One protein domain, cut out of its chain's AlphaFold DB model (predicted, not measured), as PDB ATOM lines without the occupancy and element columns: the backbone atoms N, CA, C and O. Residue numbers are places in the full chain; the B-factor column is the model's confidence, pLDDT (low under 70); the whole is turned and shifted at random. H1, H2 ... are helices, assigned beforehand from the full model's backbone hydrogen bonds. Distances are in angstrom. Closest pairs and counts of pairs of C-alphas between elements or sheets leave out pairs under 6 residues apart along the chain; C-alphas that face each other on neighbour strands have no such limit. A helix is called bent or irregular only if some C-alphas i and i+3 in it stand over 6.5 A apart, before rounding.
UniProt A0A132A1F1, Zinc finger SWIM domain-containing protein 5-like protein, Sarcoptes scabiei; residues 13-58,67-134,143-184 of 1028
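What this domain is: This is residues 13 to 58, 67 to 134 and 143 to 184 of the 1028 residues of the protein "Zinc finger SWIM domain-containing protein 5-like protein" of Sarcoptes scabiei (UniProt A0A132A1F1). Four helices, H3 to H6, stand side by side in an up-and-down bundle, with H7 alongside near H5 and H6; well off to one side of this bundle lies a separate part, the bent helix H1 with the short H2 near its last residues. The longest span runs from this part across to the bundle. The printed part has 156 residues, with seven named helices, H1 to H7 in order along the chain, and no named strand: its class is all helix. The whole is loose, with a radius of gyration of the C-alphas of 20.1 A, and spans 54 by 41 by 26 A.

Where its parts are: H1, residues 13 to 41, begins at C-alpha 13 (-16.534, -48.701, -19.812). By its hydrogen bonds it was assigned as one helix, but it is bent: C-alphas 25 and 28 are 8.7 A apart. Its arms are H1a, residues 13 to 25, 18.3 A long, and H1b, residues 28 to 41, 20.9 A long and irregular, with C-alphas 29 and 32 6.8 A apart. H2 is residues 47 to 50, 4.9 A. H3 is residues 73 to 85, 18.1 A. H4, residues 89 to 108, is 29.5 A long and begins at C-alpha 89 (8.492, -17.005, -16.407). H5, residues 112 to 131, 28.4 A, is only just irregular: C-alphas 126 and 129 are 6.6 A apart. H6 is residues 145 to 161, 25.2 A. H7, residues 168 to 183, 23.1 A, ends at C-alpha 183 (-11.695, 3.860, -12.779).

How they stand to each other: H4 and H5, the hubs, form a hairpin; they touch at a shallow tilt of 23 degrees, opposite ways, closest at the C-alphas of Val 102 and Gly 113, 5.0 A. H3 touches H5 at a steep tilt of 38 degrees, the same way, closest at the C-alphas of Arg 81 and Gln 123, 5.5 A. H6 touches H4, the same way at a shallow tilt of 7 degrees, closest at the C-alphas of Ser 92 and Pro 145, 6.8 A. H7 and H6 are close but not clearly touching, with the C-alphas of Val 161 and Lys 171 6.5 A apart. H1a and H1b stand at a steep tilt of 50 degrees, and both are apart from H3 to H7. H1b and H2 only just touch, only at the corner, with 3 pairs of C-alphas within 8 A, the closest Leu 41 and Asn 49, 6.5 A. In H1a, H3, H6 and H7 every O i to N i+4 pair is within hydrogen-bond range; H1b has 8 of 10, H4 15 of 16 and H5 14 of 16, and H2 is too short for such a pair.

The domain as a whole: The C-alphas of Asn 42 and Pro 134, the two farthest apart, are 57.1 A apart. Residues 59 to 66 and 135 to 142 are not printed; the gaps across these cuts are 14.4 A and 16.9 A. Of the links that are printed whole, none is long. The mean pLDDT of the printed part is 73.0, and 47 residues are under 70, among them 44 to 58 and 85 to 92.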
ATOM      1  N   GLU A  13     -16.650 -47.420 -20.527       62.81
ATOM      2  CA  GLU A  13     -16.534 -48.701 -19.812       62.81
ATOM      3  C   GLU A  13     -15.370 -48.730 -18.812       62.81
ATOM      4  O   GLU A  13     -15.455 -49.386 -17.774       62.81
ATOM      5  N   GLN A  14     -14.275 -48.029 -19.112       66.19
ATOM      6  CA  GLN A  14     -13.105 -47.934 -18.240       66.19
ATOM      7  C   GLN A  14     -13.412 -47.044 -17.030       66.19
ATOM      8  O   GLN A  14     -13.088 -47.418 -15.906       66.19
ATOM      9  N   LEU A  15     -14.135 -45.938 -17.232       61.03
ATOM     10  CA  LEU A  15     -14.695 -45.100 -16.167       61.03
ATOM     11  C   LEU A  15     -15.673 -45.869 -15.267       61.03
ATOM     12  O   LEU A  15     -15.593 -45.767 -14.044       61.03
ATOM     13  N   GLN A  16     -16.563 -46.686 -15.842       64.44
ATOM     14  CA  GLN A  16     -17.454 -47.547 -15.052       64.44
ATOM     15  C   GLN A  16     -16.675 -48.565 -14.210       64.44
ATOM     16  O   GLN A  16     -16.965 -48.714 -13.022       64.44
ATOM     17  N   LYS A  17     -15.656 -49.218 -14.787       72.56
ATOM     18  CA  LYS A  17     -14.764 -50.128 -14.051       72.56
ATOM     19  C   LYS A  17     -14.010 -49.390 -12.943       72.56
ATOM     20  O   LYS A  17     -14.009 -49.868 -11.815       72.56
ATOM     21  N   LEU A  18     -13.443 -48.213 -13.220       73.12
ATOM     22  CA  LEU A  18     -12.763 -47.378 -12.226       73.12
ATOM     23  C   LEU A  18     -13.672 -47.093 -11.024       73.12
ATOM     24  O   LEU A  18     -13.271 -47.328  -9.889       73.12
ATOM     25  N   VAL A  19     -14.909 -46.644 -11.260       70.94
ATOM     26  CA  VAL A  19     -15.879 -46.368 -10.188       70.94
ATOM     27  C   VAL A  19     -16.245 -47.641  -9.416       70.94
ATOM     28  O   VAL A  19     -16.329 -47.599  -8.191       70.94
ATOM     29  N   GLN A  20     -16.407 -48.785 -10.089       72.50
ATOM     30  CA  GLN A  20     -16.668 -50.072  -9.430       72.50
ATOM     31  C   GLN A  20     -15.503 -50.522  -8.534       72.50
ATOM     32  O   GLN A  20     -15.738 -50.894  -7.385       72.50
ATOM     33  N   TYR A  21     -14.257 -50.443  -9.013       76.25
ATOM     34  CA  TYR A  21     -13.065 -50.774  -8.223       76.25
ATOM     35  C   TYR A  21     -12.868 -49.808  -7.047       76.25
ATOM     36  O   TYR A  21     -12.631 -50.246  -5.925       76.25
ATOM     37  N   LEU A  22     -13.065 -48.508  -7.270       74.31
ATOM     38  CA  LEU A  22     -12.914 -47.465  -6.254       74.31
ATOM     39  C   LEU A  22     -13.990 -47.563  -5.153       74.31
ATOM     40  O   LEU A  22     -13.705 -47.312  -3.981       74.31
ATOM     41  N   ILE A  23     -15.207 -48.004  -5.497       73.69
ATOM     42  CA  ILE A  23     -16.234 -48.384  -4.514       73.69
ATOM     43  C   ILE A  23     -15.849 -49.682  -3.791       73.69
ATOM     44  O   ILE A  23     -16.041 -49.754  -2.583       73.69
ATOM     45  N   ALA A  24     -15.295 -50.690  -4.472       75.25
ATOM     46  CA  ALA A  24     -14.902 -51.952  -3.839       75.25
ATOM     47  C   ALA A  24     -13.772 -51.771  -2.802       75.25
ATOM     48  O   ALA A  24     -13.916 -52.202  -1.654       75.25
ATOM     49  N   GLU A  25     -12.684 -51.085  -3.171       73.44
ATOM     50  CA  GLU A  25     -11.519 -50.861  -2.299       73.44
ATOM     51  C   GLU A  25     -11.835 -49.941  -1.109       73.44
ATOM     52  O   GLU A  25     -11.401 -50.203   0.013       73.44
ATOM     53  N   HIS A  26     -12.632 -48.885  -1.318       73.88
ATOM     54  CA  HIS A  26     -12.872 -47.839  -0.315       73.88
ATOM     55  C   HIS A  26     -14.345 -47.704   0.120       73.88
ATOM     56  O   HIS A  26     -14.776 -46.629   0.557       73.88
ATOM     57  N   HIS A  27     -15.117 -48.798   0.068       71.00
ATOM     58  CA  HIS A  27     -16.555 -48.825   0.383       71.00
ATOM     59  C   HIS A  27     -16.924 -48.096   1.688       71.00
ATOM     60  O   HIS A  27     -17.864 -47.306   1.695       71.00
ATOM     61  N   VAL A  28     -16.165 -48.272   2.777       73.06
ATOM     62  CA  VAL A  28     -16.469 -47.648   4.084       73.06
ATOM     63  C   VAL A  28     -16.449 -46.111   4.036       73.06
ATOM     64  O   VAL A  28     -17.238 -45.463   4.721       73.06
ATOM     65  N   GLN A  29     -15.565 -45.513   3.233       69.56
ATOM     66  CA  GLN A  29     -15.383 -44.056   3.165       69.56
ATOM     67  C   GLN A  29     -16.237 -43.414   2.063       69.56
ATOM     68  O   GLN A  29     -16.707 -42.283   2.202       69.56
ATOM     69  N   ILE A  30     -16.437 -44.136   0.959       73.88
ATOM     70  CA  ILE A  30     -16.993 -43.579  -0.278       73.88
ATOM     71  C   ILE A  30     -18.494 -43.855  -0.409       73.88
ATOM     72  O   ILE A  30     -19.226 -42.971  -0.856       73.88
ATOM     73  N   LEU A  31     -18.986 -45.011   0.055       73.56
ATOM     74  CA  LEU A  31     -20.399 -45.393  -0.068       73.56
ATOM     75  C   LEU A  31     -21.376 -44.373   0.563       73.56
ATOM     76  O   LEU A  31     -22.345 -44.029  -0.112       73.56
ATOM     77  N   PRO A  32     -21.135 -43.788   1.761       74.12
ATOM     78  CA  PRO A  32     -22.036 -42.772   2.326       74.12
ATOM     79  C   PRO A  32     -22.122 -41.496   1.476       74.12
ATOM     80  O   PRO A  32     -23.150 -40.817   1.456       74.12
ATOM     81  N   THR A  33     -21.040 -41.163   0.769       71.50
ATOM     82  CA  THR A  33     -20.950 -39.983  -0.101       71.50
ATOM     83  C   THR A  33     -21.614 -40.255  -1.450       71.50
ATOM     84  O   THR A  33     -22.413 -39.445  -1.911       71.50
ATOM     85  N   VAL A  34     -21.354 -41.425  -2.045       72.88
ATOM     86  CA  VAL A  34     -22.014 -41.890  -3.276       72.88
ATOM     87  C   VAL A  34     -23.522 -42.005  -3.073       72.88
ATOM     88  O   VAL A  34     -24.282 -41.540  -3.918       72.88
ATOM     89  N   GLN A  35     -23.971 -42.551  -1.942       72.56
ATOM     90  CA  GLN A  35     -25.394 -42.684  -1.650       72.56
ATOM     91  C   GLN A  35     -26.070 -41.320  -1.457       72.56
ATOM     92  O   GLN A  35     -27.099 -41.079  -2.080       72.56
ATOM     93  N   ARG A  36     -25.444 -40.374  -0.736       78.50
ATOM     94  CA  ARG A  36     -25.939 -38.985  -0.642       78.50
ATOM     95  C   ARG A  36     -26.081 -38.323  -2.016       78.50
ATOM     96  O   ARG A  36     -27.119 -37.735  -2.297       78.50
ATOM     97  N   LEU A  37     -25.067 -38.443  -2.877       68.81
ATOM     98  CA  LEU A  37     -25.104 -37.883  -4.233       68.81
ATOM     99  C   LEU A  37     -26.165 -38.568  -5.112       68.81
ATOM    100  O   LEU A  37     -26.833 -37.898  -5.891       68.81
ATOM    101  N   THR A  38     -26.369 -39.879  -4.955       70.44
ATOM    102  CA  THR A  38     -27.415 -40.643  -5.660       70.44
ATOM    103  C   THR A  38     -28.817 -40.221  -5.205       70.44
ATOM    104  O   THR A  38     -29.711 -40.033  -6.031       70.44
ATOM    105  N   ASP A  39     -29.009 -40.003  -3.903       72.88
ATOM    106  CA  ASP A  39     -30.263 -39.505  -3.326       72.88
ATOM    107  C   ASP A  39     -30.554 -38.054  -3.742       72.88
ATOM    108  O   ASP A  39     -31.715 -37.688  -3.947       72.88
ATOM    109  N   GLU A  40     -29.524 -37.218  -3.898       69.12
ATOM    110  CA  GLU A  40     -29.652 -35.850  -4.411       69.12
ATOM    111  C   GLU A  40     -29.926 -35.824  -5.924       69.12
ATOM    112  O   GLU A  40     -30.795 -35.068  -6.362       69.12
ATOM    113  N   LEU A  41     -29.289 -36.687  -6.722       65.31
ATOM    114  CA  LEU A  41     -29.561 -36.834  -8.160       65.31
ATOM    115  C   LEU A  41     -30.972 -37.375  -8.444       65.31
ATOM    116  O   LEU A  41     -31.621 -36.926  -9.384       65.31
ATOM    117  N   ASN A  42     -31.508 -38.267  -7.606       64.81
ATOM    118  CA  ASN A  42     -32.888 -38.755  -7.750       64.81
ATOM    119  C   ASN A  42     -33.962 -37.694  -7.413       64.81
ATOM    120  O   ASN A  42     -35.130 -37.844  -7.786       64.81
ATOM    121  N   ARG A  43     -33.608 -36.602  -6.721       73.88
ATOM    122  CA  ARG A  43     -34.539 -35.515  -6.371       73.88
ATOM    123  C   ARG A  43     -34.586 -34.469  -7.482       73.88
ATOM    124  O   ARG A  43     -33.682 -33.648  -7.600       73.88
ATOM    125  N   LYS A  44     -35.688 -34.419  -8.237       57.16
ATOM    126  CA  LYS A  44     -35.876 -33.512  -9.395       57.16
ATOM    127  C   LYS A  44     -35.603 -32.017  -9.134       57.16
ATOM    128  O   LYS A  44     -35.261 -31.313 -10.072       57.16
ATOM    129  N   ASN A  45     -35.716 -31.552  -7.885       56.62
ATOM    130  CA  ASN A  45     -35.488 -30.154  -7.488       56.62
ATOM    131  C   ASN A  45     -34.204 -29.957  -6.646       56.62
ATOM    132  O   ASN A  45     -34.104 -28.980  -5.906       56.62
ATOM    133  N   SER A  46     -33.252 -30.897  -6.665       63.31
ATOM    134  CA  SER A  46     -31.969 -30.722  -5.968       63.31
ATOM    135  C   SER A  46     -31.108 -29.652  -6.640       63.31
ATOM    136  O   SER A  46     -31.215 -29.415  -7.841       63.31
ATOM    137  N   SER A  47     -30.204 -29.031  -5.879       56.00
ATOM    138  CA  SER A  47     -29.221 -28.084  -6.422       56.00
ATOM    139  C   SER A  47     -28.384 -28.695  -7.549       56.00
ATOM    140  O   SER A  47     -28.110 -28.010  -8.524       56.00
ATOM    141  N   ILE A  48     -28.048 -29.988  -7.460       58.41
ATOM    142  CA  ILE A  48     -27.312 -30.726  -8.497       58.41
ATOM    143  C   ILE A  48     -28.101 -30.786  -9.816       58.41
ATOM    144  O   ILE A  48     -27.518 -30.576 -10.873       58.41
ATOM    145  N   ASN A  49     -29.418 -31.006  -9.760       57.44
ATOM    146  CA  ASN A  49     -30.284 -31.060 -10.946       57.44
ATOM    147  C   ASN A  49     -30.727 -29.674 -11.456       57.44
ATOM    148  O   ASN A  49     -31.174 -29.551 -12.593       57.44
ATOM    149  N   LEU A  50     -30.621 -28.636 -10.619       56.75
ATOM    150  CA  LEU A  50     -30.872 -27.236 -10.988       56.75
ATOM    151  C   LEU A  50     -29.636 -26.550 -11.599       56.75
ATOM    152  O   LEU A  50     -29.772 -25.488 -12.205       56.75
ATOM    153  N   ILE A  51     -28.447 -27.139 -11.455       55.00
ATOM    154  CA  ILE A  51     -27.238 -26.721 -12.168       55.00
ATOM    155  C   ILE A  51     -27.312 -27.270 -13.604       55.00
ATOM    156  O   ILE A  51     -27.299 -28.491 -13.781       55.00
ATOM    157  N   PRO A  52     -27.354 -26.422 -14.650       49.97
ATOM    158  CA  PRO A  52     -27.141 -26.898 -16.011       49.97
ATOM    159  C   PRO A  52     -25.706 -27.435 -16.136       49.97
ATOM    160  O   PRO A  52     -24.755 -26.778 -15.713       49.97
ATOM    161  N   GLY A  53     -25.557 -28.641 -16.690       52.97
ATOM    162  CA  GLY A  53     -24.245 -29.227 -16.982       52.97
ATOM    163  C   GLY A  53     -23.473 -29.760 -15.766       52.97
ATOM    164  O   GLY A  53     -22.351 -29.324 -15.502       52.97
ATOM    165  N   ALA A  54     -24.033 -30.750 -15.063       41.25
ATOM    166  CA  ALA A  54     -23.244 -31.698 -14.263       41.25
ATOM    167  C   ALA A  54     -22.560 -32.738 -15.190       41.25
ATOM    168  O   ALA A  54     -23.061 -32.987 -16.287       41.25
ATOM    169  N   PRO A  55     -21.403 -33.320 -14.813       44.16
ATOM    170  CA  PRO A  55     -20.497 -33.932 -15.781       44.16
ATOM    171  C   PRO A  55     -20.982 -35.284 -16.316       44.16
ATOM    172  O   PRO A  55     -21.082 -36.253 -15.566       44.16
ATOM    173  N   ASP A  56     -21.122 -35.377 -17.637       37.50
ATOM    174  CA  ASP A  56     -20.844 -36.618 -18.361       37.50
ATOM    175  C   ASP A  56     -19.452 -36.477 -19.009       37.50
ATOM    176  O   ASP A  56     -19.301 -35.682 -19.937       37.50
ATOM    177  N   PRO A  57     -18.417 -37.192 -18.531       41.62
ATOM    178  CA  PRO A  57     -17.077 -37.140 -19.121       41.62
ATOM    179  C   PRO A  57     -16.979 -37.833 -20.494       41.62
ATOM    180  O   PRO A  57     -15.908 -37.829 -21.086       41.62
ATOM    181  N   THR A  58     -18.061 -38.439 -20.999       43.09
ATOM    182  CA  THR A  58     -18.074 -39.225 -22.248       43.09
ATOM    183  C   THR A  58     -19.156 -38.829 -23.252       43.09
ATOM    184  O   THR A  58     -19.006 -39.106 -24.442       43.09
ATOM    185  N   HIS A  67     -23.326 -24.953 -24.708       52.88
ATOM    186  CA  HIS A  67     -22.291 -25.591 -23.895       52.88
ATOM    187  C   HIS A  67     -22.195 -24.885 -22.533       52.88
ATOM    188  O   HIS A  67     -21.210 -24.226 -22.235       52.88
ATOM    189  N   ASP A  68     -23.244 -24.976 -21.715       51.81
ATOM    190  CA  ASP A  68     -23.297 -24.328 -20.400       51.81
ATOM    191  C   ASP A  68     -22.771 -25.280 -19.314       51.81
ATOM    192  O   ASP A  68     -23.532 -25.986 -18.654       51.81
ATOM    193  N   TRP A  69     -21.446 -25.337 -19.155       61.41
ATOM    194  CA  TRP A  69     -20.782 -26.139 -18.116       61.41
ATOM    195  C   TRP A  69     -20.731 -25.392 -16.771       61.41
ATOM    196  O   TRP A  69     -20.647 -24.163 -16.735       61.41
ATOM    197  N   TYR A  70     -20.730 -26.109 -15.642       60.34
ATOM    198  CA  TYR A  70     -20.627 -25.474 -14.323       60.34
ATOM    199  C   TYR A  70     -19.205 -24.955 -14.015       60.34
ATOM    200  O   TYR A  70     -18.287 -25.723 -13.711       60.34
ATOM    201  N   LEU A  71     -19.040 -23.629 -14.016       66.56
ATOM    202  CA  LEU A  71     -17.815 -22.942 -13.596       66.56
ATOM    203  C   LEU A  71     -17.865 -22.576 -12.101       66.56
ATOM    204  O   LEU A  71     -18.645 -21.725 -11.679       66.56
ATOM    205  N   ASN A  72     -16.984 -23.167 -11.288       73.88
ATOM    206  CA  ASN A  72     -16.818 -22.758  -9.890       73.88
ATOM    207  C   ASN A  72     -15.953 -21.483  -9.806       73.88
ATOM    208  O   ASN A  72     -14.718 -21.559  -9.817       73.88
ATOM    209  N   GLU A  73     -16.604 -20.317  -9.752       74.94
ATOM    210  CA  GLU A  73     -15.929 -19.011  -9.789       74.94
ATOM    211  C   GLU A  73     -14.979 -18.798  -8.591       74.94
ATOM    212  O   GLU A  73     -13.857 -18.338  -8.774       74.94
ATOM    213  N   GLU A  74     -15.359 -19.213  -7.378       74.75
ATOM    214  CA  GLU A  74     -14.547 -19.013  -6.164       74.75
ATOM    215  C   GLU A  74     -13.222 -19.791  -6.193       74.75
ATOM    216  O   GLU A  74     -12.150 -19.232  -5.946       74.75
ATOM    217  N   ARG A  75     -13.266 -21.091  -6.525       74.69
ATOM    218  CA  ARG A  75     -12.058 -21.934  -6.589       74.69
ATOM    219  C   ARG A  75     -11.150 -21.528  -7.744       74.69
ATOM    220  O   ARG A  75      -9.932 -21.592  -7.599       74.69
ATOM    221  N   THR A  76     -11.719 -21.117  -8.879       78.88
ATOM    222  CA  THR A  76     -10.922 -20.639 -10.017       78.88
ATOM    223  C   THR A  76     -10.281 -19.284  -9.721       78.88
ATOM    224  O   THR A  76      -9.086 -19.132  -9.963       78.88
ATOM    225  N   ALA A  77     -11.006 -18.350  -9.095       79.50
ATOM    226  CA  ALA A  77     -10.454 -17.084  -8.617       79.50
ATOM    227  C   ALA A  77      -9.287 -17.293  -7.637       79.50
ATOM    228  O   ALA A  77      -8.247 -16.657  -7.794       79.50
ATOM    229  N   ALA A  78      -9.411 -18.213  -6.674       78.50
ATOM    230  CA  ALA A  78      -8.323 -18.541  -5.748       78.50
ATOM    231  C   ALA A  78      -7.077 -19.086  -6.477       78.50
ATOM    232  O   ALA A  78      -5.977 -18.575  -6.279       78.50
ATOM    233  N   GLN A  79      -7.255 -20.057  -7.383       78.50
ATOM    234  CA  GLN A  79      -6.155 -20.644  -8.163       78.50
ATOM    235  C   GLN A  79      -5.447 -19.618  -9.061       78.50
ATOM    236  O   GLN A  79      -4.219 -19.598  -9.121       78.50
ATOM    237  N   ILE A  80      -6.200 -18.743  -9.736       81.06
ATOM    238  CA  ILE A  80      -5.624 -17.667 -10.557       81.06
ATOM    239  C   ILE A  80      -4.891 -16.658  -9.668       81.06
ATOM    240  O   ILE A  80      -3.788 -16.238 -10.005       81.06
ATOM    241  N   ARG A  81      -5.460 -16.288  -8.515       80.69
ATOM    242  CA  ARG A  81      -4.831 -15.337  -7.591       80.69
ATOM    243  C   ARG A  81      -3.458 -15.819  -7.129       80.69
ATOM    244  O   ARG A  81      -2.541 -15.008  -7.071       80.69
ATOM    245  N   ASP A  82      -3.303 -17.109  -6.846       77.00
ATOM    246  CA  ASP A  82      -2.015 -17.667  -6.433       77.00
ATOM    247  C   ASP A  82      -0.982 -17.692  -7.574       77.00
ATOM    248  O   ASP A  82       0.178 -17.380  -7.324       77.00
ATOM    249  N   LEU A  83      -1.402 -17.928  -8.826       75.75
ATOM    250  CA  LEU A  83      -0.540 -17.824 -10.020       75.75
ATOM    251  C   LEU A  83      -0.143 -16.382 -10.390       75.75
ATOM    252  O   LEU A  83       0.849 -16.176 -11.081       75.75
ATOM    253  N   VAL A  84      -0.935 -15.383  -9.989       72.75
ATOM    254  CA  VAL A  84      -0.695 -13.964 -10.321       72.75
ATOM    255  C   VAL A  84       0.041 -13.228  -9.182       72.75
ATOM    256  O   VAL A  84       0.536 -12.123  -9.384       72.75
ATOM    257  N   LYS A  85       0.171 -13.825  -7.987       68.38
ATOM    258  CA  LYS A  85       0.948 -13.254  -6.864       68.38
ATOM    259  C   LYS A  85       2.466 -13.269  -7.090       68.38
ATOM    260  O   LYS A  85       3.135 -12.373  -6.588       68.38
ATOM    261  N   TYR A  86       2.999 -14.269  -7.796       61.94
ATOM    262  CA  TYR A  86       4.444 -14.542  -7.880       61.94
ATOM    263  C   TYR A  86       4.942 -14.687  -9.327       61.94
ATOM    264  O   TYR A  86       5.741 -15.573  -9.617       61.94
ATOM    265  N   VAL A  87       4.482 -13.821 -10.243       61.44
ATOM    266  CA  VAL A  87       4.661 -13.983 -11.702       61.44
ATOM    267  C   VAL A  87       6.126 -14.157 -12.126       61.44
ATOM    268  O   VAL A  87       6.852 -13.218 -12.444       61.44
ATOM    269  N   SER A  88       6.521 -15.423 -12.191       60.91
ATOM    270  CA  SER A  88       7.757 -15.938 -12.754       60.91
ATOM    271  C   SER A  88       7.523 -16.369 -14.207       60.91
ATOM    272  O   SER A  88       6.391 -16.643 -14.607       60.91
ATOM    273  N   VAL A  89       8.587 -16.521 -15.006       59.09
ATOM    274  CA  VAL A  89       8.492 -17.005 -16.407       59.09
ATOM    275  C   VAL A  89       7.774 -18.368 -16.512       59.09
ATOM    276  O   VAL A  89       7.104 -18.681 -17.494       59.09
ATOM    277  N   THR A  90       7.869 -19.197 -15.472       61.09
ATOM    278  CA  THR A  90       7.156 -20.479 -15.368       61.09
ATOM    279  C   THR A  90       5.669 -20.338 -15.041       61.09
ATOM    280  O   THR A  90       4.884 -21.218 -15.393       61.09
ATOM    281  N   GLU A  91       5.260 -19.258 -14.379       67.12
ATOM    282  CA  GLU A  91       3.860 -18.973 -14.043       67.12
ATOM    283  C   GLU A  91       3.152 -18.194 -15.152       67.12
ATOM    284  O   GLU A  91       2.008 -18.525 -15.469       67.12
ATOM    285  N   SER A  92       3.844 -17.280 -15.846       68.69
ATOM    286  CA  SER A  92       3.318 -16.640 -17.060       68.69
ATOM    287  C   SER A  92       2.914 -17.683 -18.106       68.69
ATOM    288  O   SER A  92       1.821 -17.598 -18.658       68.69
ATOM    289  N   ASN A  93       3.715 -18.736 -18.294       71.38
ATOM    290  CA  ASN A  93       3.386 -19.856 -19.184       71.38
ATOM    291  C   ASN A  93       2.082 -20.578 -18.794       71.38
ATOM    292  O   ASN A  93       1.287 -20.926 -19.666       71.38
ATOM    293  N   LYS A  94       1.810 -20.761 -17.493       76.12
ATOM    294  CA  LYS A  94       0.548 -21.357 -17.016       76.12
ATOM    295  C   LYS A  94      -0.641 -20.433 -17.272       76.12
ATOM    296  O   LYS A  94      -1.687 -20.906 -17.704       76.12
ATOM    297  N   ILE A  95      -0.479 -19.128 -17.044       78.75
ATOM    298  CA  ILE A  95      -1.517 -18.119 -17.306       78.75
ATOM    299  C   ILE A  95      -1.846 -18.053 -18.804       78.75
ATOM    300  O   ILE A  95      -3.016 -18.030 -19.174       78.75
ATOM    301  N   ILE A  96      -0.832 -18.098 -19.669       76.25
ATOM    302  CA  ILE A  96      -1.008 -18.134 -21.125       76.25
ATOM    303  C   ILE A  96      -1.855 -19.347 -21.533       76.25
ATOM    304  O   ILE A  96      -2.810 -19.197 -22.288       76.25
ATOM    305  N   LEU A  97      -1.599 -20.532 -20.969       76.06
ATOM    306  CA  LEU A  97      -2.436 -21.715 -21.211       76.06
ATOM    307  C   LEU A  97      -3.890 -21.547 -20.715       76.06
ATOM    308  O   LEU A  97      -4.799 -22.105 -21.327       76.06
ATOM    309  N   LEU A  98      -4.151 -20.756 -19.663       80.81
ATOM    310  CA  LEU A  98      -5.526 -20.399 -19.273       80.81
ATOM    311  C   LEU A  98      -6.198 -19.498 -20.319       80.81
ATOM    312  O   LEU A  98      -7.370 -19.704 -20.628       80.81
ATOM    313  N   PHE A  99      -5.464 -18.543 -20.897       82.12
ATOM    314  CA  PHE A  99      -5.967 -17.720 -21.999       82.12
ATOM    315  C   PHE A  99      -6.300 -18.554 -23.247       82.12
ATOM    316  O   PHE A  99      -7.317 -18.303 -23.889       82.12
ATOM    317  N   TYR A 100      -5.515 -19.589 -23.558       76.12
ATOM    318  CA  TYR A 100      -5.846 -20.509 -24.652       76.12
ATOM    319  C   TYR A 100      -7.108 -21.334 -24.377       76.12
ATOM    320  O   TYR A 100      -7.943 -21.454 -25.269       76.12
ATOM    321  N   LYS A 101      -7.331 -21.787 -23.137       76.50
ATOM    322  CA  LYS A 101      -8.599 -22.440 -22.757       76.50
ATOM    323  C   LYS A 101      -9.811 -21.515 -22.916       76.50
ATOM    324  O   LYS A 101     -10.867 -21.975 -23.340       76.50
ATOM    325  N   VAL A 102      -9.662 -20.208 -22.658       81.00
ATOM    326  CA  VAL A 102     -10.702 -19.209 -22.986       81.00
ATOM    327  C   VAL A 102     -10.965 -19.168 -24.498       81.00
ATOM    328  O   VAL A 102     -12.125 -19.160 -24.899       81.00
ATOM    329  N   ILE A 103      -9.928 -19.178 -25.343       79.81
ATOM    330  CA  ILE A 103     -10.096 -19.208 -26.809       79.81
ATOM    331  C   ILE A 103     -10.822 -20.485 -27.256       79.81
ATOM    332  O   ILE A 103     -11.724 -20.398 -28.082       79.81
ATOM    333  N   GLU A 104     -10.478 -21.656 -26.717       77.31
ATOM    334  CA  GLU A 104     -11.145 -22.923 -27.059       77.31
ATOM    335  C   GLU A 104     -12.635 -22.908 -26.677       77.31
ATOM    336  O   GLU A 104     -13.484 -23.250 -27.502       77.31
ATOM    337  N   MET A 105     -12.970 -22.401 -25.483       78.69
ATOM    338  CA  MET A 105     -14.357 -22.165 -25.055       78.69
ATOM    339  C   MET A 105     -15.104 -21.225 -26.019       78.69
ATOM    340  O   MET A 105     -16.234 -21.509 -26.415       78.69
ATOM    341  N   LEU A 106     -14.473 -20.128 -26.454       79.38
ATOM    342  CA  LEU A 106     -15.070 -19.167 -27.393       79.38
ATOM    343  C   LEU A 106     -15.228 -19.733 -28.815       79.38
ATOM    344  O   LEU A 106     -16.267 -19.497 -29.434       79.38
ATOM    345  N   LYS A 107     -14.272 -20.539 -29.308       78.19
ATOM    346  CA  LYS A 107     -14.369 -21.231 -30.611       78.19
ATOM    347  C   LYS A 107     -15.596 -22.157 -30.657       78.19
ATOM    348  O   LYS A 107     -16.226 -22.276 -31.705       78.19
ATOM    349  N   ILE A 108     -15.962 -22.755 -29.518       75.06
ATOM    350  CA  ILE A 108     -17.124 -23.649 -29.346       75.06
ATOM    351  C   ILE A 108     -18.406 -22.879 -28.931       75.06
ATOM    352  O   ILE A 108     -19.505 -23.430 -28.952       75.06
ATOM    353  N   LYS A 109     -18.301 -21.570 -28.650       74.88
ATOM    354  CA  LYS A 109     -19.388 -20.677 -28.186       74.88
ATOM    355  C   LYS A 109     -19.955 -21.032 -26.800       74.88
ATOM    356  O   LYS A 109     -21.130 -20.788 -26.526       74.88
ATOM    357  N   ASP A 110     -19.110 -21.556 -25.913       73.12
ATOM    358  CA  ASP A 110     -19.404 -21.753 -24.486       73.12
ATOM    359  C   ASP A 110     -19.609 -20.392 -23.784       73.12
ATOM    360  O   ASP A 110     -18.797 -19.466 -23.908       73.12
ATOM    361  N   SER A 111     -20.706 -20.257 -23.028       72.25
ATOM    362  CA  SER A 111     -21.053 -19.015 -22.323       72.25
ATOM    363  C   SER A 111     -20.093 -18.673 -21.175       72.25
ATOM    364  O   SER A 111     -20.011 -17.515 -20.752       72.25
ATOM    365  N   ASN A 112     -19.327 -19.652 -20.696       76.12
ATOM    366  CA  ASN A 112     -18.333 -19.498 -19.646       76.12
ATOM    367  C   ASN A 112     -17.030 -18.859 -20.128       76.12
ATOM    368  O   ASN A 112     -16.307 -18.332 -19.286       76.12
ATOM    369  N   GLY A 113     -16.732 -18.824 -21.434       78.88
ATOM    370  CA  GLY A 113     -15.484 -18.232 -21.941       78.88
ATOM    371  C   GLY A 113     -15.292 -16.776 -21.488       78.88
ATOM    372  O   GLY A 113     -14.257 -16.414 -20.924       78.88
ATOM    373  N   SER A 114     -16.333 -15.946 -21.625       81.94
ATOM    374  CA  SER A 114     -16.314 -14.547 -21.163       81.94
ATOM    375  C   SER A 114     -16.393 -14.406 -19.634       81.94
ATOM    376  O   SER A 114     -15.779 -13.495 -19.073       81.94
ATOM    377  N   ARG A 115     -17.070 -15.327 -18.930       81.56
ATOM    378  CA  ARG A 115     -17.095 -15.365 -17.452       81.56
ATOM    379  C   ARG A 115     -15.727 -15.709 -16.865       81.56
ATOM    380  O   ARG A 115     -15.295 -15.083 -15.902       81.56
ATOM    381  N   PHE A 116     -15.021 -16.662 -17.464       83.75
ATOM    382  CA  PHE A 116     -13.692 -17.065 -17.028       83.75
ATOM    383  C   PHE A 116     -12.671 -15.946 -17.280       83.75
ATOM    384  O   PHE A 116     -11.890 -15.620 -16.385       83.75
ATOM    385  N   LEU A 117     -12.759 -15.251 -18.423       87.19
ATOM    386  CA  LEU A 117     -11.934 -14.066 -18.691       87.19
ATOM    387  C   LEU A 117     -12.211 -12.905 -17.714       87.19
ATOM    388  O   LEU A 117     -11.270 -12.224 -17.296       87.19
ATOM    389  N   ARG A 118     -13.470 -12.708 -17.288       88.06
ATOM    390  CA  ARG A 118     -13.841 -11.767 -16.211       88.06
ATOM    391  C   ARG A 118     -13.105 -12.092 -14.912       88.06
ATOM    392  O   ARG A 118     -12.417 -11.221 -14.388       88.06
ATOM    393  N   ILE A 119     -13.172 -13.342 -14.450       84.69
ATOM    394  CA  ILE A 119     -12.501 -13.777 -13.212       84.69
ATOM    395  C   ILE A 119     -10.989 -13.538 -13.294       84.69
ATOM    396  O   ILE A 119     -10.405 -13.011 -12.344       84.69
ATOM    397  N   ILE A 120     -10.358 -13.874 -14.430       86.31
ATOM    398  CA  ILE A 120      -8.924 -13.618 -14.637       86.31
ATOM    399  C   ILE A 120      -8.634 -12.113 -14.539       86.31
ATOM    400  O   ILE A 120      -7.749 -11.715 -13.785       86.31
ATOM    401  N   THR A 121      -9.414 -11.271 -15.223       88.06
ATOM    402  CA  THR A 121      -9.241  -9.805 -15.218       88.06
ATOM    403  C   THR A 121      -9.352  -9.212 -13.812       88.06
ATOM    404  O   THR A 121      -8.527  -8.390 -13.415       88.06
ATOM    405  N   GLU A 122     -10.323  -9.667 -13.022       87.00
ATOM    406  CA  GLU A 122     -10.517  -9.222 -11.640       87.00
ATOM    407  C   GLU A 122      -9.362  -9.649 -10.718       87.00
ATOM    408  O   GLU A 122      -8.910  -8.847  -9.897       87.00
ATOM    409  N   GLN A 123      -8.812 -10.862 -10.878       85.31
ATOM    410  CA  GLN A 123      -7.627 -11.272 -10.109       85.31
ATOM    411  C   GLN A 123      -6.371 -10.489 -10.530       85.31
ATOM    412  O   GLN A 123      -5.558 -10.135  -9.680       85.31
ATOM    413  N   PHE A 124      -6.230 -10.164 -11.818       82.62
ATOM    414  CA  PHE A 124      -5.148  -9.320 -12.333       82.62
ATOM    415  C   PHE A 124      -5.192  -7.891 -11.757       82.62
ATOM    416  O   PHE A 124      -4.163  -7.376 -11.313       82.62
ATOM    417  N   LEU A 125      -6.380  -7.275 -11.682       81.31
ATOM    418  CA  LEU A 125      -6.592  -5.967 -11.038       81.31
ATOM    419  C   LEU A 125      -6.315  -5.994  -9.525       81.31
ATOM    420  O   LEU A 125      -5.817  -5.014  -8.966       81.31
ATOM    421  N   TYR A 126      -6.630  -7.110  -8.861       77.88
ATOM    422  CA  TYR A 126      -6.379  -7.298  -7.431       77.88
ATOM    423  C   TYR A 126      -4.882  -7.440  -7.114       77.88
ATOM    424  O   TYR A 126      -4.382  -6.812  -6.182       77.88
ATOM    425  N   SER A 127      -4.145  -8.231  -7.896       71.19
ATOM    426  CA  SER A 127      -2.733  -8.529  -7.620       71.19
ATOM    427  C   SER A 127      -1.762  -7.406  -8.008       71.19
ATOM    428  O   SER A 127      -0.687  -7.316  -7.416       71.19
ATOM    429  N   TYR A 128      -2.122  -6.504  -8.930       66.44
ATOM    430  CA  TYR A 128      -1.227  -5.421  -9.374       66.44
ATOM    431  C   TYR A 128      -0.752  -4.490  -8.241       66.44
ATOM    432  O   TYR A 128       0.384  -4.019  -8.263       66.44
ATOM    433  N   SER A 129      -1.560  -4.273  -7.195       60.91
ATOM    434  CA  SER A 129      -1.133  -3.487  -6.022       60.91
ATOM    435  C   SER A 129      -0.079  -4.173  -5.149       60.91
ATOM    436  O   SER A 129       0.585  -3.499  -4.367       60.91
ATOM    437  N   HIS A 130       0.073  -5.497  -5.247       55.88
ATOM    438  CA  HIS A 130       1.126  -6.229  -4.540       55.88
ATOM    439  C   HIS A 130       2.453  -6.225  -5.308       55.88
ATOM    440  O   HIS A 130       3.502  -6.247  -4.672       55.88
ATOM    441  N   TYR A 131       2.402  -6.135  -6.641       58.31
ATOM    442  CA  TYR A 131       3.577  -6.086  -7.517       58.31
ATOM    443  C   TYR A 131       4.375  -4.770  -7.382       58.31
ATOM    444  O   TYR A 131       5.595  -4.770  -7.460       58.31
ATOM    445  N   LEU A 132       3.702  -3.647  -7.106       54.28
ATOM    446  CA  LEU A 132       4.303  -2.303  -7.021       54.28
ATOM    447  C   LEU A 132       5.020  -1.972  -5.685       54.28
ATOM    448  O   LEU A 132       5.160  -0.795  -5.348       54.28
ATOM    449  N   ARG A 133       5.442  -2.957  -4.879       49.50
ATOM    450  CA  ARG A 133       6.137  -2.672  -3.605       49.50
ATOM    451  C   ARG A 133       7.628  -2.350  -3.836       49.50
ATOM    452  O   ARG A 133       8.318  -3.204  -4.380       49.50
ATOM    453  N   PRO A 134       8.159  -1.187  -3.394       42.59
ATOM    454  CA  PRO A 134       9.514  -0.747  -3.774       42.59
ATOM    455  C   PRO A 134      10.693  -1.449  -3.076       42.59
ATOM    456  O   PRO A 134      11.837  -1.075  -3.308       42.59
ATOM    457  N   PHE A 143      13.032  -7.167 -18.720       52.84
ATOM    458  CA  PHE A 143      11.661  -7.524 -19.096       52.84
ATOM    459  C   PHE A 143      10.736  -7.857 -17.918       52.84
ATOM    460  O   PHE A 143      10.992  -8.807 -17.182       52.84
ATOM    461  N   ASP A 144       9.610  -7.142 -17.832       61.38
ATOM    462  CA  ASP A 144       8.502  -7.471 -16.936       61.38
ATOM    463  C   ASP A 144       7.495  -8.416 -17.637       61.38
ATOM    464  O   ASP A 144       6.768  -7.983 -18.545       61.38
ATOM    465  N   PRO A 145       7.390  -9.693 -17.211       64.56
ATOM    466  CA  PRO A 145       6.407 -10.635 -17.739       64.56
ATOM    467  C   PRO A 145       4.952 -10.176 -17.543       64.56
ATOM    468  O   PRO A 145       4.073 -10.548 -18.323       64.56
ATOM    469  N   PHE A 146       4.676  -9.377 -16.511       70.81
ATOM    470  CA  PHE A 146       3.330  -8.989 -16.102       70.81
ATOM    471  C   PHE A 146       2.648  -8.085 -17.139       70.81
ATOM    472  O   PHE A 146       1.490  -8.315 -17.498       70.81
ATOM    473  N   ILE A 147       3.371  -7.104 -17.692       70.06
ATOM    474  CA  ILE A 147       2.841  -6.168 -18.702       70.06
ATOM    475  C   ILE A 147       2.412  -6.898 -19.984       70.06
ATOM    476  O   ILE A 147       1.359  -6.606 -20.553       70.06
ATOM    477  N   PHE A 148       3.184  -7.889 -20.431       71.88
ATOM    478  CA  PHE A 148       2.876  -8.633 -21.656       71.88
ATOM    479  C   PHE A 148       1.661  -9.569 -21.501       71.88
ATOM    480  O   PHE A 148       0.978  -9.854 -22.489       71.88
ATOM    481  N   LEU A 149       1.343 -10.019 -20.278       78.94
ATOM    482  CA  LEU A 149       0.106 -10.759 -19.996       78.94
ATOM    483  C   LEU A 149      -1.128  -9.847 -20.092       78.94
ATOM    484  O   LEU A 149      -2.172 -10.289 -20.572       78.94
ATOM    485  N   TRP A 150      -1.003  -8.572 -19.707       80.50
ATOM    486  CA  TRP A 150      -2.071  -7.582 -19.870       80.50
ATOM    487  C   TRP A 150      -2.397  -7.289 -21.334       80.50
ATOM    488  O   TRP A 150      -3.576  -7.232 -21.679       80.50
ATOM    489  N   ASP A 151      -1.395  -7.151 -22.208       79.56
ATOM    490  CA  ASP A 151      -1.642  -6.997 -23.650       79.56
ATOM    491  C   ASP A 151      -2.491  -8.154 -24.197       79.56
ATOM    492  O   ASP A 151      -3.484  -7.922 -24.888       79.56
ATOM    493  N   TYR A 152      -2.149  -9.396 -23.837       80.75
ATOM    494  CA  TYR A 152      -2.890 -10.582 -24.275       80.75
ATOM    495  C   TYR A 152      -4.328 -10.599 -23.728       80.75
ATOM    496  O   TYR A 152      -5.276 -10.833 -24.478       80.75
ATOM    497  N   LEU A 153      -4.503 -10.296 -22.436       87.62
ATOM    498  CA  LEU A 153      -5.810 -10.217 -21.777       87.62
ATOM    499  C   LEU A 153      -6.739  -9.198 -22.461       87.62
ATOM    500  O   LEU A 153      -7.908  -9.489 -22.720       87.62
ATOM    501  N   ILE A 154      -6.224  -8.005 -22.772       88.06
ATOM    502  CA  ILE A 154      -7.003  -6.946 -23.425       88.06
ATOM    503  C   ILE A 154      -7.280  -7.280 -24.894       88.06
ATOM    504  O   ILE A 154      -8.382  -7.008 -25.369       88.06
ATOM    505  N   ASN A 155      -6.353  -7.939 -25.597       86.88
ATOM    506  CA  ASN A 155      -6.602  -8.441 -26.951       86.88
ATOM    507  C   ASN A 155      -7.775  -9.439 -26.973       86.88
ATOM    508  O   ASN A 155      -8.669  -9.298 -27.805       86.88
ATOM    509  N   LEU A 156      -7.849 -10.376 -26.017       87.44
ATOM    510  CA  LEU A 156      -8.998 -11.286 -25.899       87.44
ATOM    511  C   LEU A 156     -10.322 -10.546 -25.677       87.44
ATOM    512  O   LEU A 156     -11.307 -10.844 -26.355       87.44
ATOM    513  N   TRP A 157     -10.353  -9.554 -24.782       90.69
ATOM    514  CA  TRP A 157     -11.549  -8.730 -24.584       90.69
ATOM    515  C   TRP A 157     -11.969  -7.995 -25.853       90.69
ATOM    516  O   TRP A 157     -13.154  -7.985 -26.184       90.69
ATOM    517  N   ILE A 158     -11.013  -7.436 -26.597       87.94
ATOM    518  CA  ILE A 158     -11.262  -6.798 -27.894       87.94
ATOM    519  C   ILE A 158     -11.918  -7.791 -28.865       87.94
ATOM    520  O   ILE A 158     -12.918  -7.440 -29.491       87.94
ATOM    521  N   PHE A 159     -11.431  -9.032 -28.958       87.88
ATOM    522  CA  PHE A 159     -11.966 -10.045 -29.881       87.88
ATOM    523  C   PHE A 159     -13.372 -10.544 -29.500       87.88
ATOM    524  O   PHE A 159     -14.201 -10.745 -30.390       87.88
ATOM    525  N   ILE A 160     -13.678 -10.677 -28.204       86.19
ATOM    526  CA  ILE A 160     -15.031 -11.002 -27.707       86.19
ATOM    527  C   ILE A 160     -16.007  -9.863 -28.026       86.19
ATOM    528  O   ILE A 160     -17.100 -10.074 -28.544       86.19
ATOM    529  N   VAL A 161     -15.611  -8.628 -27.721       85.94
ATOM    530  CA  VAL A 161     -16.490  -7.449 -27.756       85.94
ATOM    531  C   VAL A 161     -16.754  -6.948 -29.182       85.94
ATOM    532  O   VAL A 161     -17.694  -6.183 -29.422       85.94
ATOM    533  N   THR A 162     -15.953  -7.402 -30.142       84.81
ATOM    534  CA  THR A 162     -16.138  -7.132 -31.570       84.81
ATOM    535  C   THR A 162     -16.927  -8.218 -32.307       84.81
ATOM    536  O   THR A 162     -17.176  -8.029 -33.495       84.81
ATOM    537  N   ASP A 163     -17.395  -9.283 -31.638       84.62
ATOM    538  CA  ASP A 163     -18.159 -10.371 -32.273       84.62
ATOM    539  C   ASP A 163     -19.425  -9.866 -33.005       84.62
ATOM    540  O   ASP A 163     -20.293  -9.257 -32.367       84.62
ATOM    541  N   PRO A 164     -19.604 -10.169 -34.311       80.50
ATOM    542  CA  PRO A 164     -20.845  -9.886 -35.032       80.50
ATOM    543  C   PRO A 164     -22.101 -10.562 -34.456       80.50
ATOM    544  O   PRO A 164     -23.206 -10.104 -34.737       80.50
ATOM    545  N   SER A 165     -21.974 -11.670 -33.708       78.25
ATOM    546  CA  SER A 165     -23.123 -12.382 -33.107       78.25
ATOM    547  C   SER A 165     -23.581 -11.825 -31.754       78.25
ATOM    548  O   SER A 165     -24.640 -12.225 -31.264       78.25
ATOM    549  N   MET A 166     -22.810 -10.940 -31.121       80.31
ATOM    550  CA  MET A 166     -23.106 -10.486 -29.764       80.31
ATOM    551  C   MET A 166     -24.336  -9.567 -29.727       80.31
ATOM    552  O   MET A 166     -24.455  -8.613 -30.496       80.31
ATOM    553  N   SER A 167     -25.238  -9.805 -28.769       79.94
ATOM    554  CA  SER A 167     -26.407  -8.942 -28.587       79.94
ATOM    555  C   SER A 167     -26.004  -7.523 -28.142       79.94
ATOM    556  O   SER A 167     -25.100  -7.363 -27.315       79.94
ATOM    557  N   PRO A 168     -26.693  -6.469 -28.625       78.75
ATOM    558  CA  PRO A 168     -26.331  -5.087 -28.308       78.75
ATOM    559  C   PRO A 168     -26.407  -4.787 -26.804       78.75
ATOM    560  O   PRO A 168     -25.597  -4.017 -26.298       78.75
ATOM    561  N   MET A 169     -27.309  -5.453 -26.072       80.12
ATOM    562  CA  MET A 169     -27.408  -5.332 -24.612       80.12
ATOM    563  C   MET A 169     -26.148  -5.840 -23.894       80.12
ATOM    564  O   MET A 169     -25.618  -5.127 -23.046       80.12
ATOM    565  N   LYS A 170     -25.596  -7.000 -24.286       81.31
ATOM    566  CA  LYS A 170     -24.322  -7.496 -23.729       81.31
ATOM    567  C   LYS A 170     -23.153  -6.565 -24.071       81.31
ATOM    568  O   LYS A 170     -22.274  -6.344 -23.246       81.31
ATOM    569  N   LYS A 171     -23.152  -5.957 -25.265       82.62
ATOM    570  CA  LYS A 171     -22.132  -4.965 -25.662       82.62
ATOM    571  C   LYS A 171     -22.172  -3.702 -24.784       82.62
ATOM    572  O   LYS A 171     -21.125  -3.105 -24.536       82.62
ATOM    573  N   ILE A 172     -23.355  -3.306 -24.301       85.38
ATOM    574  CA  ILE A 172     -23.538  -2.203 -23.341       85.38
ATOM    575  C   ILE A 172     -23.068  -2.618 -21.938       85.38
ATOM    576  O   ILE A 172     -22.276  -1.893 -21.343       85.38
ATOM    577  N   GLU A 173     -23.466  -3.799 -21.459       86.50
ATOM    578  CA  GLU A 173     -23.037  -4.373 -20.172       86.50
ATOM    579  C   GLU A 173     -21.501  -4.409 -20.048       86.50
ATOM    580  O   GLU A 173     -20.927  -3.827 -19.124       86.50
ATOM    581  N   TRP A 174     -20.804  -4.969 -21.047       87.25
ATOM    582  CA  TRP A 174     -19.337  -4.976 -21.070       87.25
ATOM    583  C   TRP A 174     -18.733  -3.567 -21.124       87.25
ATOM    584  O   TRP A 174     -17.724  -3.307 -20.471       87.25
ATOM    585  N   ARG A 175     -19.349  -2.621 -21.849       86.56
ATOM    586  CA  ARG A 175     -18.888  -1.222 -21.894       86.56
ATOM    587  C   ARG A 175     -18.964  -0.553 -20.519       86.56
ATOM    588  O   ARG A 175     -18.067   0.218 -20.180       86.56
ATOM    589  N   GLU A 176     -19.997  -0.831 -19.728       87.88
ATOM    590  CA  GLU A 176     -20.112  -0.326 -18.355       87.88
ATOM    591  C   GLU A 176     -19.087  -0.981 -17.421       87.88
ATOM    592  O   GLU A 176     -18.429  -0.275 -16.652       87.88
ATOM    593  N   MET A 177     -18.840  -2.287 -17.569       87.00
ATOM    594  CA  MET A 177     -17.777  -2.983 -16.836       87.00
ATOM    595  C   MET A 177     -16.374  -2.445 -17.157       87.00
ATOM    596  O   MET A 177     -15.609  -2.165 -16.235       87.00
ATOM    597  N   PHE A 178     -16.034  -2.211 -18.431       89.00
ATOM    598  CA  PHE A 178     -14.738  -1.618 -18.791       89.00
ATOM    599  C   PHE A 178     -14.579  -0.197 -18.248       89.00
ATOM    600  O   PHE A 178     -13.492   0.153 -17.788       89.00
ATOM    601  N   ARG A 179     -15.649   0.616 -18.231       86.69
ATOM    602  CA  ARG A 179     -15.633   1.928 -17.559       86.69
ATOM    603  C   ARG A 179     -15.326   1.763 -16.075       86.69
ATOM    604  O   ARG A 179     -14.403   2.408 -15.583       86.69
ATOM    605  N   HIS A 180     -16.025   0.863 -15.382       87.00
ATOM    606  CA  HIS A 180     -15.779   0.582 -13.968       87.00
ATOM    607  C   HIS A 180     -14.320   0.165 -13.712       87.00
ATOM    608  O   HIS A 180     -13.639   0.798 -12.905       87.00
ATOM    609  N   TRP A 181     -13.793  -0.811 -14.459       87.12
ATOM    610  CA  TRP A 181     -12.400  -1.244 -14.328       87.12
ATOM    611  C   TRP A 181     -11.385  -0.144 -14.678       87.12
ATOM    612  O   TRP A 181     -10.359  -0.035 -14.008       87.12
ATOM    613  N   SER A 182     -11.674   0.735 -15.646       84.38
ATOM    614  CA  SER A 182     -10.808   1.882 -15.969       84.38
ATOM    615  C   SER A 182     -10.747   2.943 -14.855       84.38
ATOM    616  O   SER A 182      -9.792   3.720 -14.781       84.38
ATOM    617  N   HIS A 183     -11.725   2.974 -13.944       82.94
ATOM    618  CA  HIS A 183     -11.695   3.860 -12.779       82.94
ATOM    619  C   HIS A 183     -10.946   3.263 -11.577       82.94
ATOM    620  O   HIS A 183     -10.488   4.026 -10.725       82.94
ATOM    621  N   ILE A 184     -10.729   1.943 -11.525       81.44
ATOM    622  CA  ILE A 184      -9.963   1.294 -10.449       81.44
ATOM    623  C   ILE A 184      -8.513   1.821 -10.458       81.44
ATOM    624  O   ILE A 184      -7.857   1.780 -11.504       81.44
TER     625      ILE A 184